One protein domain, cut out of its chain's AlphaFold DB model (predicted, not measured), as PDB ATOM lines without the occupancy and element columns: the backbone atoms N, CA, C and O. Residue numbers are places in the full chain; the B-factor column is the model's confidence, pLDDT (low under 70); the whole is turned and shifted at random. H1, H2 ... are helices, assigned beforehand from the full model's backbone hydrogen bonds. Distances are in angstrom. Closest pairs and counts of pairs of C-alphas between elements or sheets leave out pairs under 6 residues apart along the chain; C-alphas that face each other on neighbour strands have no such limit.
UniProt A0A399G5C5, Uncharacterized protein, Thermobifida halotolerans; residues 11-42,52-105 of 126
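What this domain is: This is residues 11 to 42 and 52 to 105 of the 126 residues of an uncharacterized protein of Thermobifida halotolerans (UniProt A0A399G5C5). Two pairs of helices lie across from each other with a fifth helix between them: H2 and H3 run side by side in opposite directions, H1 crosses H4, and H5 folds back from the end of H4 towards H2. Residues 36 to 42, after H2, and residues 91 to 96, of which 95 and 96 belong to H5, stick out from this body. The printed part has 86 residues with five named helices, H1 to H5 in order, and no named strand; its class is all helix. It is compact, with a radius of gyration of the C-alphas of 13.0 A and spans of 39 by 28 by 19 A.

Where its parts are: H1, residues 11 to 20, begins at C-alpha 11, (-14.853, -31.968, -38.717), and is 14.4 A long. H2 is residues 25 to 35, 15.2 A, and H3 residues 52 to 62, 15.6 A. H4, residues 70 to 88, is the longest at 27.0 A. H5, residues 95 to 103, 12.2 A, ends at C-alpha 103, (-26.949, -36.359, -19.367).

How they stand to each other: H4 is the hub. H1 touches it, the C-alphas of Phe 17 and Val 80 closest at 5.7 A, at a steep tilt of 45 degrees, the same way. H3 touches H4 residues 72 to 76 alone, closest C-alphas Val 60 and Asp 72, 6.1 A, only just about perpendicular at 70.1 degrees. H5 and H4, a hairpin, only just touch, with 3 pairs of C-alphas within 8 A; the closest are Val 83 and Leu 101, 6.5 A. H2 touches H3, closest C-alphas Gly 25 and Ile 58, 4.7 A, at a shallow tilt of 19 degrees, opposite ways. H2 also touches H5, closest C-alphas Leu 32 and Ser 103, 6.5 A. H2 and H4 are apart. Every O i to N i+4 pair is within hydrogen-bond range in H1, H2, H3, H4 and H5.

The domain as a whole: The C-alphas farthest apart, Pro 39 and Thr 66, are 39.8 A apart. Residues 43 to 51 are not printed, and C-alphas 42 and 52 are 15.5 A apart across this cut. Of the links printed whole, H1 to H2 is tight and the others are short. Residues 36 to 42 have pLDDT under 70.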
ATOM      1  N   ALA A  11     -15.329 -30.593 -38.608       82.81
ATOM      2  CA  ALA A  11     -14.853 -31.968 -38.717       82.81
ATOM      3  C   ALA A  11     -14.050 -32.371 -37.473       82.81
ATOM      4  O   ALA A  11     -14.256 -33.465 -36.955       82.81
ATOM      5  N   GLU A  12     -13.194 -31.476 -36.976       85.69
ATOM      6  CA  GLU A  12     -12.484 -31.668 -35.709       85.69
ATOM      7  C   GLU A  12     -13.460 -31.735 -34.534       85.69
ATOM      8  O   GLU A  12     -13.363 -32.638 -33.707       85.69
ATOM      9  N   LEU A  13     -14.449 -30.837 -34.496       88.56
ATOM     10  CA  LEU A  13     -15.478 -30.844 -33.460       88.56
ATOM     11  C   LEU A  13     -16.315 -32.129 -33.480       88.56
ATOM     12  O   LEU A  13     -16.611 -32.672 -32.425       88.56
ATOM     13  N   TRP A  14     -16.659 -32.642 -34.663       87.31
ATOM     14  CA  TRP A  14     -17.354 -33.921 -34.822       87.31
ATOM     15  C   TRP A  14     -16.560 -35.082 -34.246       87.31
ATOM     16  O   TRP A  14     -17.113 -35.893 -33.507       87.31
ATOM     17  N   THR A  15     -15.262 -35.145 -34.540       87.81
ATOM     18  CA  THR A  15     -14.387 -36.154 -33.943       87.81
ATOM     19  C   THR A  15     -14.354 -36.013 -32.423       87.81
ATOM     20  O   THR A  15     -14.650 -36.984 -31.738       87.81
ATOM     21  N   ARG A  16     -14.118 -34.806 -31.894       88.50
ATOM     22  CA  ARG A  16     -14.072 -34.553 -30.442       88.50
ATOM     23  C   ARG A  16     -15.375 -34.898 -29.731       88.50
ATOM     24  O   ARG A  16     -15.350 -35.482 -28.654       88.50
ATOM     25  N   PHE A  17     -16.506 -34.552 -30.335       89.00
ATOM     26  CA  PHE A  17     -17.824 -34.877 -29.812       89.00
ATOM     27  C   PHE A  17     -18.013 -36.389 -29.712       89.00
ATOM     28  O   PHE A  17     -18.375 -36.874 -28.651       89.00
ATOM     29  N   HIS A  18     -17.693 -37.146 -30.763       86.06
ATOM     30  CA  HIS A  18     -17.785 -38.610 -30.727       86.06
ATOM     31  C   HIS A  18     -16.728 -39.285 -29.839       86.06
ATOM     32  O   HIS A  18     -16.958 -40.402 -29.390       86.06
ATOM     33  N   GLU A  19     -15.587 -38.641 -29.579       86.31
ATOM     34  CA  GLU A  19     -14.602 -39.122 -28.600       86.31
ATOM     35  C   GLU A  19     -15.106 -38.970 -27.159       86.31
ATOM     36  O   GLU A  19     -14.836 -39.823 -26.316       86.31
ATOM     37  N   LEU A  20     -15.826 -37.884 -26.865       88.19
ATOM     38  CA  LEU A  20     -16.350 -37.610 -25.529       88.19
ATOM     39  C   LEU A  20     -17.709 -38.278 -25.290       88.19
ATOM     40  O   LEU A  20     -17.947 -38.810 -24.214       88.19
ATOM     41  N   VAL A  21     -18.608 -38.290 -26.267       87.81
ATOM     42  CA  VAL A  21     -19.946 -38.877 -26.136       87.81
ATOM     43  C   VAL A  21     -19.865 -40.380 -26.410       87.81
ATOM     44  O   VAL A  21     -19.982 -40.835 -27.547       87.81
ATOM     45  N   ASN A  22     -19.639 -41.161 -25.350       86.00
ATOM     46  CA  ASN A  22     -19.502 -42.622 -25.407       86.00
ATOM     47  C   ASN A  22     -20.846 -43.378 -25.251       86.00
ATOM     48  O   ASN A  22     -20.897 -44.615 -25.300       86.00
ATOM     49  N   MET A  23     -21.947 -42.651 -25.045       85.38
ATOM     50  CA  MET A  23     -23.307 -43.186 -25.029       85.38
ATOM     51  C   MET A  23     -23.962 -43.006 -26.398       85.38
ATOM     52  O   MET A  23     -23.880 -41.945 -27.015       85.38
ATOM     53  N   ASN A  24     -24.665 -44.033 -26.874       83.50
ATOM     54  CA  ASN A  24     -25.496 -43.893 -28.068       83.50
ATOM     55  C   ASN A  24     -26.835 -43.204 -27.739       83.50
ATOM     56  O   ASN A  24     -27.263 -43.154 -26.585       83.50
ATOM     57  N   GLY A  25     -27.538 -42.711 -28.763       82.50
ATOM     58  CA  GLY A  25     -28.790 -41.969 -28.571       82.50
ATOM     59  C   GLY A  25     -29.878 -42.748 -27.820       82.50
ATOM     60  O   GLY A  25     -30.677 -42.146 -27.108       82.50
ATOM     61  N   ASN A  26     -29.901 -44.084 -27.910       82.06
ATOM     62  CA  ASN A  26     -30.853 -44.904 -27.160       82.06
ATOM     63  C   ASN A  26     -30.482 -45.003 -25.671       82.06
ATOM     64  O   ASN A  26     -31.360 -44.890 -24.822       82.06
ATOM     65  N   GLU A  27     -29.196 -45.168 -25.354       85.00
ATOM     66  CA  GLU A  27     -28.692 -45.154 -23.975       85.00
ATOM     67  C   GLU A  27     -28.958 -43.806 -23.303       85.00
ATOM     68  O   GLU A  27     -29.527 -43.767 -22.211       85.00
ATOM     69  N   LEU A  28     -28.629 -42.703 -23.984       86.38
ATOM     70  CA  LEU A  28     -28.891 -41.354 -23.484       86.38
ATOM     71  C   LEU A  28     -30.394 -41.112 -23.300       86.38
ATOM     72  O   LEU A  28     -30.820 -40.599 -22.271       86.38
ATOM     73  N   ARG A  29     -31.231 -41.562 -24.241       84.19
ATOM     74  CA  ARG A  29     -32.690 -41.467 -24.102       84.19
ATOM     75  C   ARG A  29     -33.204 -42.214 -22.873       84.19
ATOM     76  O   ARG A  29     -34.047 -41.681 -22.156       84.19
ATOM     77  N   SER A  30     -32.737 -43.442 -22.643       84.00
ATOM     78  CA  SER A  30     -33.112 -44.230 -21.462       84.00
ATOM     79  C   SER A  30     -32.657 -43.564 -20.165       84.00
ATOM     80  O   SER A  30     -33.410 -43.559 -19.188       84.00
ATOM     81  N   TRP A  31     -31.463 -42.969 -20.164       84.81
ATOM     82  CA  TRP A  31     -30.940 -42.202 -19.039       84.81
ATOM     83  C   TRP A  31     -31.799 -40.971 -18.730       84.81
ATOM     84  O   TRP A  31     -32.301 -40.850 -17.615       84.81
ATOM     85  N   LEU A  32     -32.072 -40.124 -19.729       83.06
ATOM     86  CA  LEU A  32     -32.911 -38.930 -19.571       83.06
ATOM     87  C   LEU A  32     -34.318 -39.279 -19.069       83.06
ATOM     88  O   LEU A  32     -34.858 -38.586 -18.213       83.06
ATOM     89  N   LEU A  33     -34.903 -40.387 -19.542       79.06
ATOM     90  CA  LEU A  33     -36.200 -40.863 -19.045       79.06
ATOM     91  C   LEU A  33     -36.152 -41.241 -17.555       79.06
ATOM     92  O   LEU A  33     -37.132 -41.052 -16.830       79.06
ATOM     93  N   THR A  34     -35.027 -41.810 -17.123       79.69
ATOM     94  CA  THR A  34     -34.796 -42.248 -15.743       79.69
ATOM     95  C   THR A  34     -34.596 -41.044 -14.827       79.69
ATOM     96  O   THR A  34     -35.276 -40.950 -13.807       79.69
ATOM     97  N   GLU A  35     -33.759 -40.083 -15.229       75.12
ATOM     98  CA  GLU A  35     -33.551 -38.820 -14.505       75.12
ATOM     99  C   GLU A  35     -34.846 -38.004 -14.398       75.12
ATOM    100  O   GLU A  35     -35.207 -37.557 -13.310       75.12
ATOM    101  N   ALA A  36     -35.619 -37.896 -15.485       66.12
ATOM    102  CA  ALA A  36     -36.913 -37.208 -15.492       66.12
ATOM    103  C   ALA A  36     -37.973 -37.872 -14.590       66.12
ATOM    104  O   ALA A  36     -38.977 -37.247 -14.247       66.12
ATOM    105  N   SER A  37     -37.770 -39.137 -14.208       62.34
ATOM    106  CA  SER A  37     -38.658 -39.887 -13.309       62.34
ATOM    107  C   SER A  37     -38.190 -39.870 -11.847       62.34
ATOM    108  O   SER A  37     -38.897 -40.381 -10.974       62.34
ATOM    109  N   GLY A  38     -37.009 -39.312 -11.560       58.19
ATOM    110  CA  GLY A  38     -36.437 -39.253 -10.218       58.19
ATOM    111  C   GLY A  38     -37.091 -38.187  -9.323       58.19
ATOM    112  O   GLY A  38     -37.610 -37.184  -9.808       58.19
ATOM    113  N   PRO A  39     -37.044 -38.333  -7.986       51.75
ATOM    114  CA  PRO A  39     -37.540 -37.316  -7.050       51.75
ATOM    115  C   PRO A  39     -36.718 -36.008  -7.057       51.75
ATOM    116  O   PRO A  39     -37.106 -35.037  -6.408       51.75
ATOM    117  N   GLU A  40     -35.595 -35.968  -7.782       52.94
ATOM    118  CA  GLU A  40     -34.598 -34.885  -7.782       52.94
ATOM    119  C   GLU A  40     -34.727 -33.900  -8.960       52.94
ATOM    120  O   GLU A  40     -33.931 -32.964  -9.061       52.94
ATOM    121  N   VAL A  41     -35.782 -34.036  -9.780       51.97
ATOM    122  CA  VAL A  41     -36.139 -33.170 -10.935       51.97
ATOM    123  C   VAL A  41     -36.190 -31.664 -10.592       51.97
ATOM    124  O   VAL A  41     -36.177 -30.812 -11.474       51.97
ATOM    125  N   PHE A  42     -36.193 -31.302  -9.308       44.97
ATOM    126  CA  PHE A  42     -36.181 -29.919  -8.828       44.97
ATOM    127  C   PHE A  42     -34.789 -29.283  -8.668       44.97
ATOM    128  O   PHE A  42     -34.715 -28.108  -8.311       44.97
ATOM    129  N   VAL A  52     -33.574 -30.258 -22.692       71.50
ATOM    130  CA  VAL A  52     -33.430 -29.778 -24.076       71.50
ATOM    131  C   VAL A  52     -32.080 -30.205 -24.651       71.50
ATOM    132  O   VAL A  52     -32.042 -30.861 -25.689       71.50
ATOM    133  N   THR A  53     -30.987 -29.966 -23.922       76.88
ATOM    134  CA  THR A  53     -29.625 -30.287 -24.384       76.88
ATOM    135  C   THR A  53     -29.456 -31.784 -24.663       76.88
ATOM    136  O   THR A  53     -28.926 -32.169 -25.704       76.88
ATOM    137  N   GLY A  54     -29.966 -32.651 -23.781       81.56
ATOM    138  CA  GLY A  54     -29.942 -34.100 -23.976       81.56
ATOM    139  C   GLY A  54     -30.702 -34.553 -25.229       81.56
ATOM    140  O   GLY A  54     -30.259 -35.459 -25.936       81.56
ATOM    141  N   ARG A  55     -31.825 -33.902 -25.556       82.81
ATOM    142  CA  ARG A  55     -32.588 -34.181 -26.786       82.81
ATOM    143  C   ARG A  55     -31.849 -33.719 -28.035       82.81
ATOM    144  O   ARG A  55     -31.838 -34.457 -29.020       82.81
ATOM    145  N   ASP A  56     -31.219 -32.549 -27.989       85.31
ATOM    146  CA  ASP A  56     -30.416 -32.046 -29.101       85.31
ATOM    147  C   ASP A  56     -29.218 -32.963 -29.379       85.31
ATOM    148  O   ASP A  56     -28.961 -33.300 -30.531       85.31
ATOM    149  N   ILE A  57     -28.551 -33.481 -28.341       87.31
ATOM    150  CA  ILE A  57     -27.476 -34.479 -28.487       87.31
ATOM    151  C   ILE A  57     -27.979 -35.729 -29.219       87.31
ATOM    152  O   ILE A  57     -27.332 -36.191 -30.157       87.31
ATOM    153  N   ILE A  58     -29.144 -36.267 -28.838       86.94
ATOM    154  CA  ILE A  58     -29.744 -37.429 -29.521       86.94
ATOM    155  C   ILE A  58     -30.006 -37.112 -30.998       86.94
ATOM    156  O   ILE A  58     -29.745 -37.949 -31.862       86.94
ATOM    157  N   HIS A  59     -30.499 -35.911 -31.294       86.62
ATOM    158  CA  HIS A  59     -30.772 -35.475 -32.659       86.62
ATOM    159  C   HIS A  59     -29.492 -35.345 -33.496       86.62
ATOM    160  O   HIS A  59     -29.458 -35.788 -34.644       86.62
ATOM    161  N   VAL A  60     -28.414 -34.815 -32.911       87.19
ATOM    162  CA  VAL A  60     -27.091 -34.755 -33.546       87.19
ATOM    163  C   VAL A  60     -26.530 -36.157 -33.798       87.19
ATOM    164  O   VAL A  60     -25.991 -36.405 -34.876       87.19
ATOM    165  N   LEU A  61     -26.687 -37.085 -32.846       84.69
ATOM    166  CA  LEU A  61     -26.235 -38.477 -32.976       84.69
ATOM    167  C   LEU A  61     -26.977 -39.258 -34.076       84.69
ATOM    168  O   LEU A  61     -26.409 -40.196 -34.635       84.69
ATOM    169  N   ASP A  62     -28.225 -38.895 -34.388       85.69
ATOM    170  CA  ASP A  62     -29.009 -39.503 -35.478       85.69
ATOM    171  C   ASP A  62     -28.634 -38.935 -36.863       85.69
ATOM    172  O   ASP A  62     -28.817 -39.579 -37.902       85.69
ATOM    173  N   LYS A  63     -28.050 -37.733 -36.893       84.44
ATOM    174  CA  LYS A  63     -27.630 -37.049 -38.117       84.44
ATOM    175  C   LYS A  63     -26.267 -37.516 -38.622       84.44
ATOM    176  O   LYS A  63     -25.437 -38.094 -37.929       84.44
ATOM    177  N   ARG A  64     -26.004 -37.214 -39.895       82.00
ATOM    178  CA  ARG A  64     -24.680 -37.391 -40.509       82.00
ATOM    179  C   ARG A  64     -23.893 -36.095 -40.396       82.00
ATOM    180  O   ARG A  64     -24.464 -35.027 -40.572       82.00
ATOM    181  N   ARG A  65     -22.562 -36.184 -40.289       77.94
ATOM    182  CA  ARG A  65     -21.651 -35.019 -40.312       77.94
ATOM    183  C   ARG A  65     -21.930 -34.025 -41.451       77.94
ATOM    184  O   ARG A  65     -21.716 -32.832 -41.300       77.94
ATOM    185  N   THR A  66     -22.364 -34.513 -42.614       79.12
ATOM    186  CA  THR A  66     -22.669 -33.682 -43.794       79.12
ATOM    187  C   THR A  66     -24.028 -32.988 -43.738       79.12
ATOM    188  O   THR A  66     -24.280 -32.123 -44.566       79.12
ATOM    189  N   ASP A  67     -24.900 -33.406 -42.823       83.31
ATOM    190  CA  ASP A  67     -26.275 -32.921 -42.647       83.31
ATOM    191  C   ASP A  67     -26.410 -32.009 -41.412       83.31
ATOM    192  O   ASP A  67     -27.504 -31.577 -41.061       83.31
ATOM    193  N   LEU A  68     -25.294 -31.714 -40.737       83.25
ATOM    194  CA  LEU A  68     -25.284 -30.834 -39.575       83.25
ATOM    195  C   LEU A  68     -25.620 -29.403 -39.971       83.25
ATOM    196  O   LEU A  68     -25.053 -28.835 -40.909       83.25
ATOM    197  N   THR A  69     -26.517 -28.815 -39.198       86.44
ATOM    198  CA  THR A  69     -26.857 -27.400 -39.248       86.44
ATOM    199  C   THR A  69     -25.952 -26.604 -38.310       86.44
ATOM    200  O   THR A  69     -25.276 -27.159 -37.448       86.44
ATOM    201  N   ASP A  70     -25.939 -25.282 -38.461       84.88
ATOM    202  CA  ASP A  70     -25.166 -24.400 -37.578       84.88
ATOM    203  C   ASP A  70     -25.588 -24.534 -36.101       84.88
ATOM    204  O   ASP A  70     -24.750 -24.461 -35.207       84.88
ATOM    205  N   GLU A  71     -26.870 -24.813 -35.852       85.06
ATOM    206  CA  GLU A  71     -27.408 -25.076 -34.514       85.06
ATOM    207  C   GLU A  71     -26.845 -26.379 -33.928       85.06
ATOM    208  O   GLU A  71     -26.344 -26.380 -32.807       85.06
ATOM    209  N   ASP A  72     -26.800 -27.455 -34.725       86.75
ATOM    210  CA  ASP A  72     -26.193 -28.728 -34.311       86.75
ATOM    211  C   ASP A  72     -24.706 -28.538 -33.945       86.75
ATOM    212  O   ASP A  72     -24.228 -29.063 -32.939       86.75
ATOM    213  N   VAL A  73     -23.970 -27.746 -34.734       86.69
ATOM    214  CA  VAL A  73     -22.549 -27.443 -34.485       86.69
ATOM    215  C   VAL A  73     -22.363 -26.651 -33.190       86.69
ATOM    216  O   VAL A  73     -21.414 -26.909 -32.443       86.69
ATOM    217  N   GLN A  74     -23.252 -25.700 -32.898       86.75
ATOM    218  CA  GLN A  74     -23.225 -24.954 -31.640       86.75
ATOM    219  C   GLN A  74     -23.499 -25.865 -30.440       86.75
ATOM    220  O   GLN A  74     -22.747 -25.812 -29.465       86.75
ATOM    221  N   THR A  75     -24.493 -26.753 -30.538       86.94
ATOM    222  CA  THR A  75     -24.782 -27.755 -29.502       86.94
ATOM    223  C   THR A  75     -23.580 -28.660 -29.264       86.94
ATOM    224  O   THR A  75     -23.140 -28.811 -28.128       86.94
ATOM    225  N   MET A  76     -22.987 -29.215 -30.324       87.88
ATOM    226  CA  MET A  76     -21.798 -30.063 -30.200       87.88
ATOM    227  C   MET A  76     -20.651 -29.342 -29.496       87.88
ATOM    228  O   MET A  76     -19.975 -29.934 -28.659       87.88
ATOM    229  N   ARG A  77     -20.426 -28.065 -29.827       88.81
ATOM    230  CA  ARG A  77     -19.382 -27.256 -29.197       88.81
ATOM    231  C   ARG A  77     -19.643 -27.085 -27.709       88.81
ATOM    232  O   ARG A  77     -18.747 -27.382 -26.927       88.81
ATOM    233  N   ALA A  78     -20.850 -26.668 -27.341       87.81
ATOM    234  CA  ALA A  78     -21.225 -26.498 -25.945       87.81
ATOM    235  C   ALA A  78     -21.015 -27.799 -25.158       87.81
ATOM    236  O   ALA A  78     -20.362 -27.796 -24.123       87.81
ATOM    237  N   VAL A  79     -21.472 -28.932 -25.694       89.25
ATOM    238  CA  VAL A  79     -21.321 -30.244 -25.047       89.25
ATOM    239  C   VAL A  79     -19.850 -30.631 -24.884       89.25
ATOM    240  O   VAL A  79     -19.448 -31.057 -23.806       89.25
ATOM    241  N   VAL A  80     -19.027 -30.455 -25.922       89.62
ATOM    242  CA  VAL A  80     -17.588 -30.748 -25.854       89.62
ATOM    243  C   VAL A  80     -16.894 -29.879 -24.806       89.62
ATOM    244  O   VAL A  80     -16.078 -30.400 -24.044       89.62
ATOM    245  N   GLU A  81     -17.198 -28.581 -24.755       88.62
ATOM    246  CA  GLU A  81     -16.622 -27.658 -23.770       88.62
ATOM    247  C   GLU A  81     -17.037 -28.030 -22.341       88.62
ATOM    248  O   GLU A  81     -16.174 -28.130 -21.468       88.62
ATOM    249  N   GLU A  82     -18.317 -28.330 -22.116       87.19
ATOM    250  CA  GLU A  82     -18.843 -28.699 -20.798       87.19
ATOM    251  C   GLU A  82     -18.284 -30.038 -20.308       87.19
ATOM    252  O   GLU A  82     -17.768 -30.119 -19.193       87.19
ATOM    253  N   VAL A  83     -18.309 -31.085 -21.144       88.00
ATOM    254  CA  VAL A  83     -17.721 -32.387 -20.787       88.00
ATOM    255  C   VAL A  83     -16.228 -32.230 -20.518       88.00
ATOM    256  O   VAL A  83     -15.736 -32.727 -19.508       88.00
ATOM    257  N   SER A  84     -15.502 -31.494 -21.364       87.69
ATOM    258  CA  SER A  84     -14.072 -31.246 -21.144       87.69
ATOM    259  C   SER A  84     -13.827 -30.524 -19.821       87.69
ATOM    260  O   SER A  84     -12.948 -30.929 -19.069       87.69
ATOM    261  N   SER A  85     -14.623 -29.500 -19.502       88.38
ATOM    262  CA  SER A  85     -14.545 -28.756 -18.240       88.38
ATOM    263  C   SER A  85     -14.786 -29.662 -17.025       88.38
ATOM    264  O   SER A  85     -14.002 -29.662 -16.076       88.38
ATOM    265  N   LEU A  86     -15.807 -30.522 -17.086       86.06
ATOM    266  CA  LEU A  86     -16.114 -31.499 -16.035       86.06
ATOM    267  C   LEU A  86     -15.021 -32.564 -15.869       86.06
ATOM    268  O   LEU A  86     -14.820 -33.066 -14.762       86.06
ATOM    269  N   LEU A  87     -14.317 -32.912 -16.947       85.12
ATOM    270  CA  LEU A  87     -13.200 -33.857 -16.928       85.12
ATOM    271  C   LEU A  87     -11.877 -33.229 -16.464       85.12
ATOM    272  O   LEU A  87     -10.982 -33.970 -16.062       85.12
ATOM    273  N   VAL A  88     -11.736 -31.896 -16.485       88.50
ATOM    274  CA  VAL A  88     -10.553 -31.203 -15.935       88.50
ATOM    275  C   VAL A  88     -10.461 -31.396 -14.418       88.50
ATOM    276  O   VAL A  88      -9.367 -31.605 -13.893       88.50
ATOM    277  N   GLU A  89     -11.597 -31.382 -13.719       83.62
ATOM    278  CA  GLU A  89     -11.691 -31.650 -12.279       83.62
ATOM    279  C   GLU A  89     -12.609 -32.856 -12.013       83.62
ATOM    280  O   GLU A  89     -13.752 -32.686 -11.576       83.62
ATOM    281  N   PRO A  90     -12.139 -34.092 -12.267       82.06
ATOM    282  CA  PRO A  90     -12.983 -35.271 -12.175       82.06
ATOM    283  C   PRO A  90     -13.366 -35.548 -10.720       82.06
ATOM    284  O   PRO A  90     -12.510 -35.666  -9.838       82.06
ATOM    285  N   ARG A  91     -14.668 -35.707 -10.470       84.31
ATOM    286  CA  ARG A  91     -15.221 -36.055  -9.154       84.31
ATOM    287  C   ARG A  91     -15.912 -37.410  -9.220       84.31
ATOM    288  O   ARG A  91     -17.135 -37.479  -9.160       84.31
ATOM    289  N   PRO A  92     -15.146 -38.510  -9.324       78.75
ATOM    290  CA  PRO A  92     -15.723 -39.827  -9.516       78.75
ATOM    291  C   PRO A  92     -16.574 -40.280  -8.335       78.75
ATOM    292  O   PRO A  92     -17.357 -41.188  -8.543       78.75
ATOM    293  N   ASP A  93     -16.452 -39.701  -7.137       82.62
ATOM    294  CA  ASP A  93     -17.289 -40.013  -5.963       82.62
ATOM    295  C   ASP A  93     -18.602 -39.202  -5.921       82.62
ATOM    296  O   ASP A  93     -19.539 -39.569  -5.219       82.62
ATOM    297  N   ASP A  94     -18.695 -38.119  -6.700       84.31
ATOM    298  CA  ASP A  94     -19.849 -37.222  -6.717       84.31
ATOM    299  C   ASP A  94     -20.909 -37.731  -7.702       84.31
ATOM    300  O   ASP A  94     -20.692 -37.822  -8.914       84.31
ATOM    301  N   GLU A  95     -22.080 -38.088  -7.175       81.44
ATOM    302  CA  GLU A  95     -23.177 -38.606  -7.986       81.44
ATOM    303  C   GLU A  95     -23.734 -37.548  -8.951       81.44
ATOM    304  O   GLU A  95     -24.029 -37.882 -10.097       81.44
ATOM    305  N   ASN A  96     -23.788 -36.270  -8.558       82.44
ATOM    306  CA  ASN A  96     -24.270 -35.196  -9.436       82.44
ATOM    307  C   ASN A  96     -23.326 -34.976 -10.620       82.44
ATOM    308  O   ASN A  96     -23.781 -34.740 -11.739       82.44
ATOM    309  N   TRP A  97     -22.013 -35.092 -10.393       85.06
ATOM    310  CA  TRP A  97     -21.018 -35.026 -11.466       85.06
ATOM    311  C   TRP A  97     -21.230 -36.148 -12.490       85.06
ATOM    312  O   TRP A  97     -21.311 -35.876 -13.688       85.06
ATOM    313  N   ARG A  98     -21.409 -37.395 -12.025       85.44
ATOM    314  CA  ARG A  98     -21.683 -38.536 -12.917       85.44
ATOM    315  C   ARG A  98     -22.983 -38.339 -13.689       85.44
ATOM    316  O   ARG A  98     -22.993 -38.517 -14.902       85.44
ATOM    317  N   ARG A  99     -24.061 -37.940 -13.006       83.69
ATOM    318  CA  ARG A  99     -25.370 -37.711 -13.634       83.69
ATOM    319  C   ARG A  99     -25.308 -36.621 -14.699       83.69
ATOM    320  O   ARG A  99     -25.861 -36.797 -15.778       83.69
ATOM    321  N   THR A 100     -24.582 -35.537 -14.428       85.31
ATOM    322  CA  THR A 100     -24.381 -34.439 -15.387       85.31
ATOM    323  C   THR A 100     -23.649 -34.923 -16.637       85.31
ATOM    324  O   THR A 100     -24.110 -34.667 -17.747       85.31
ATOM    325  N   LEU A 101     -22.554 -35.675 -16.473       87.38
ATOM    326  CA  LEU A 101     -21.822 -36.263 -17.598       87.38
ATOM    327  C   LEU A 101     -22.700 -37.215 -18.416       87.38
ATOM    328  O   LEU A 101     -22.750 -37.099 -19.640       87.38
ATOM    329  N   MET A 102     -23.451 -38.097 -17.751       86.94
ATOM    330  CA  MET A 102     -24.347 -39.037 -18.429       86.94
ATOM    331  C   MET A 102     -25.465 -38.319 -19.186       86.94
ATOM    332  O   MET A 102     -25.826 -38.739 -20.282       86.94
ATOM    333  N   SER A 103     -25.968 -37.197 -18.668       85.94
ATOM    334  CA  SER A 103     -26.949 -36.359 -19.367       85.94
ATOM    335  C   SER A 103     -26.378 -35.642 -20.596       85.94
ATOM    336  O   SER A 103     -27.130 -35.302 -21.506       85.94
ATOM    337  N   LEU A 104     -25.055 -35.466 -20.662       88.38
ATOM    338  CA  LEU A 104     -24.329 -35.017 -21.856       88.38
ATOM    339  C   LEU A 104     -23.930 -36.186 -22.781       88.38
ATOM    340  O   LEU A 104     -23.305 -35.971 -23.819       88.38
ATOM    341  N   GLY A 105     -24.285 -37.425 -22.426       87.75
ATOM    342  CA  GLY A 105     -23.951 -38.633 -23.179       87.75
ATOM    343  C   GLY A 105     -22.536 -39.171 -22.927       87.75
ATOM    344  O   GLY A 105     -22.048 -39.986 -23.713       87.75
TER     345      GLY A 105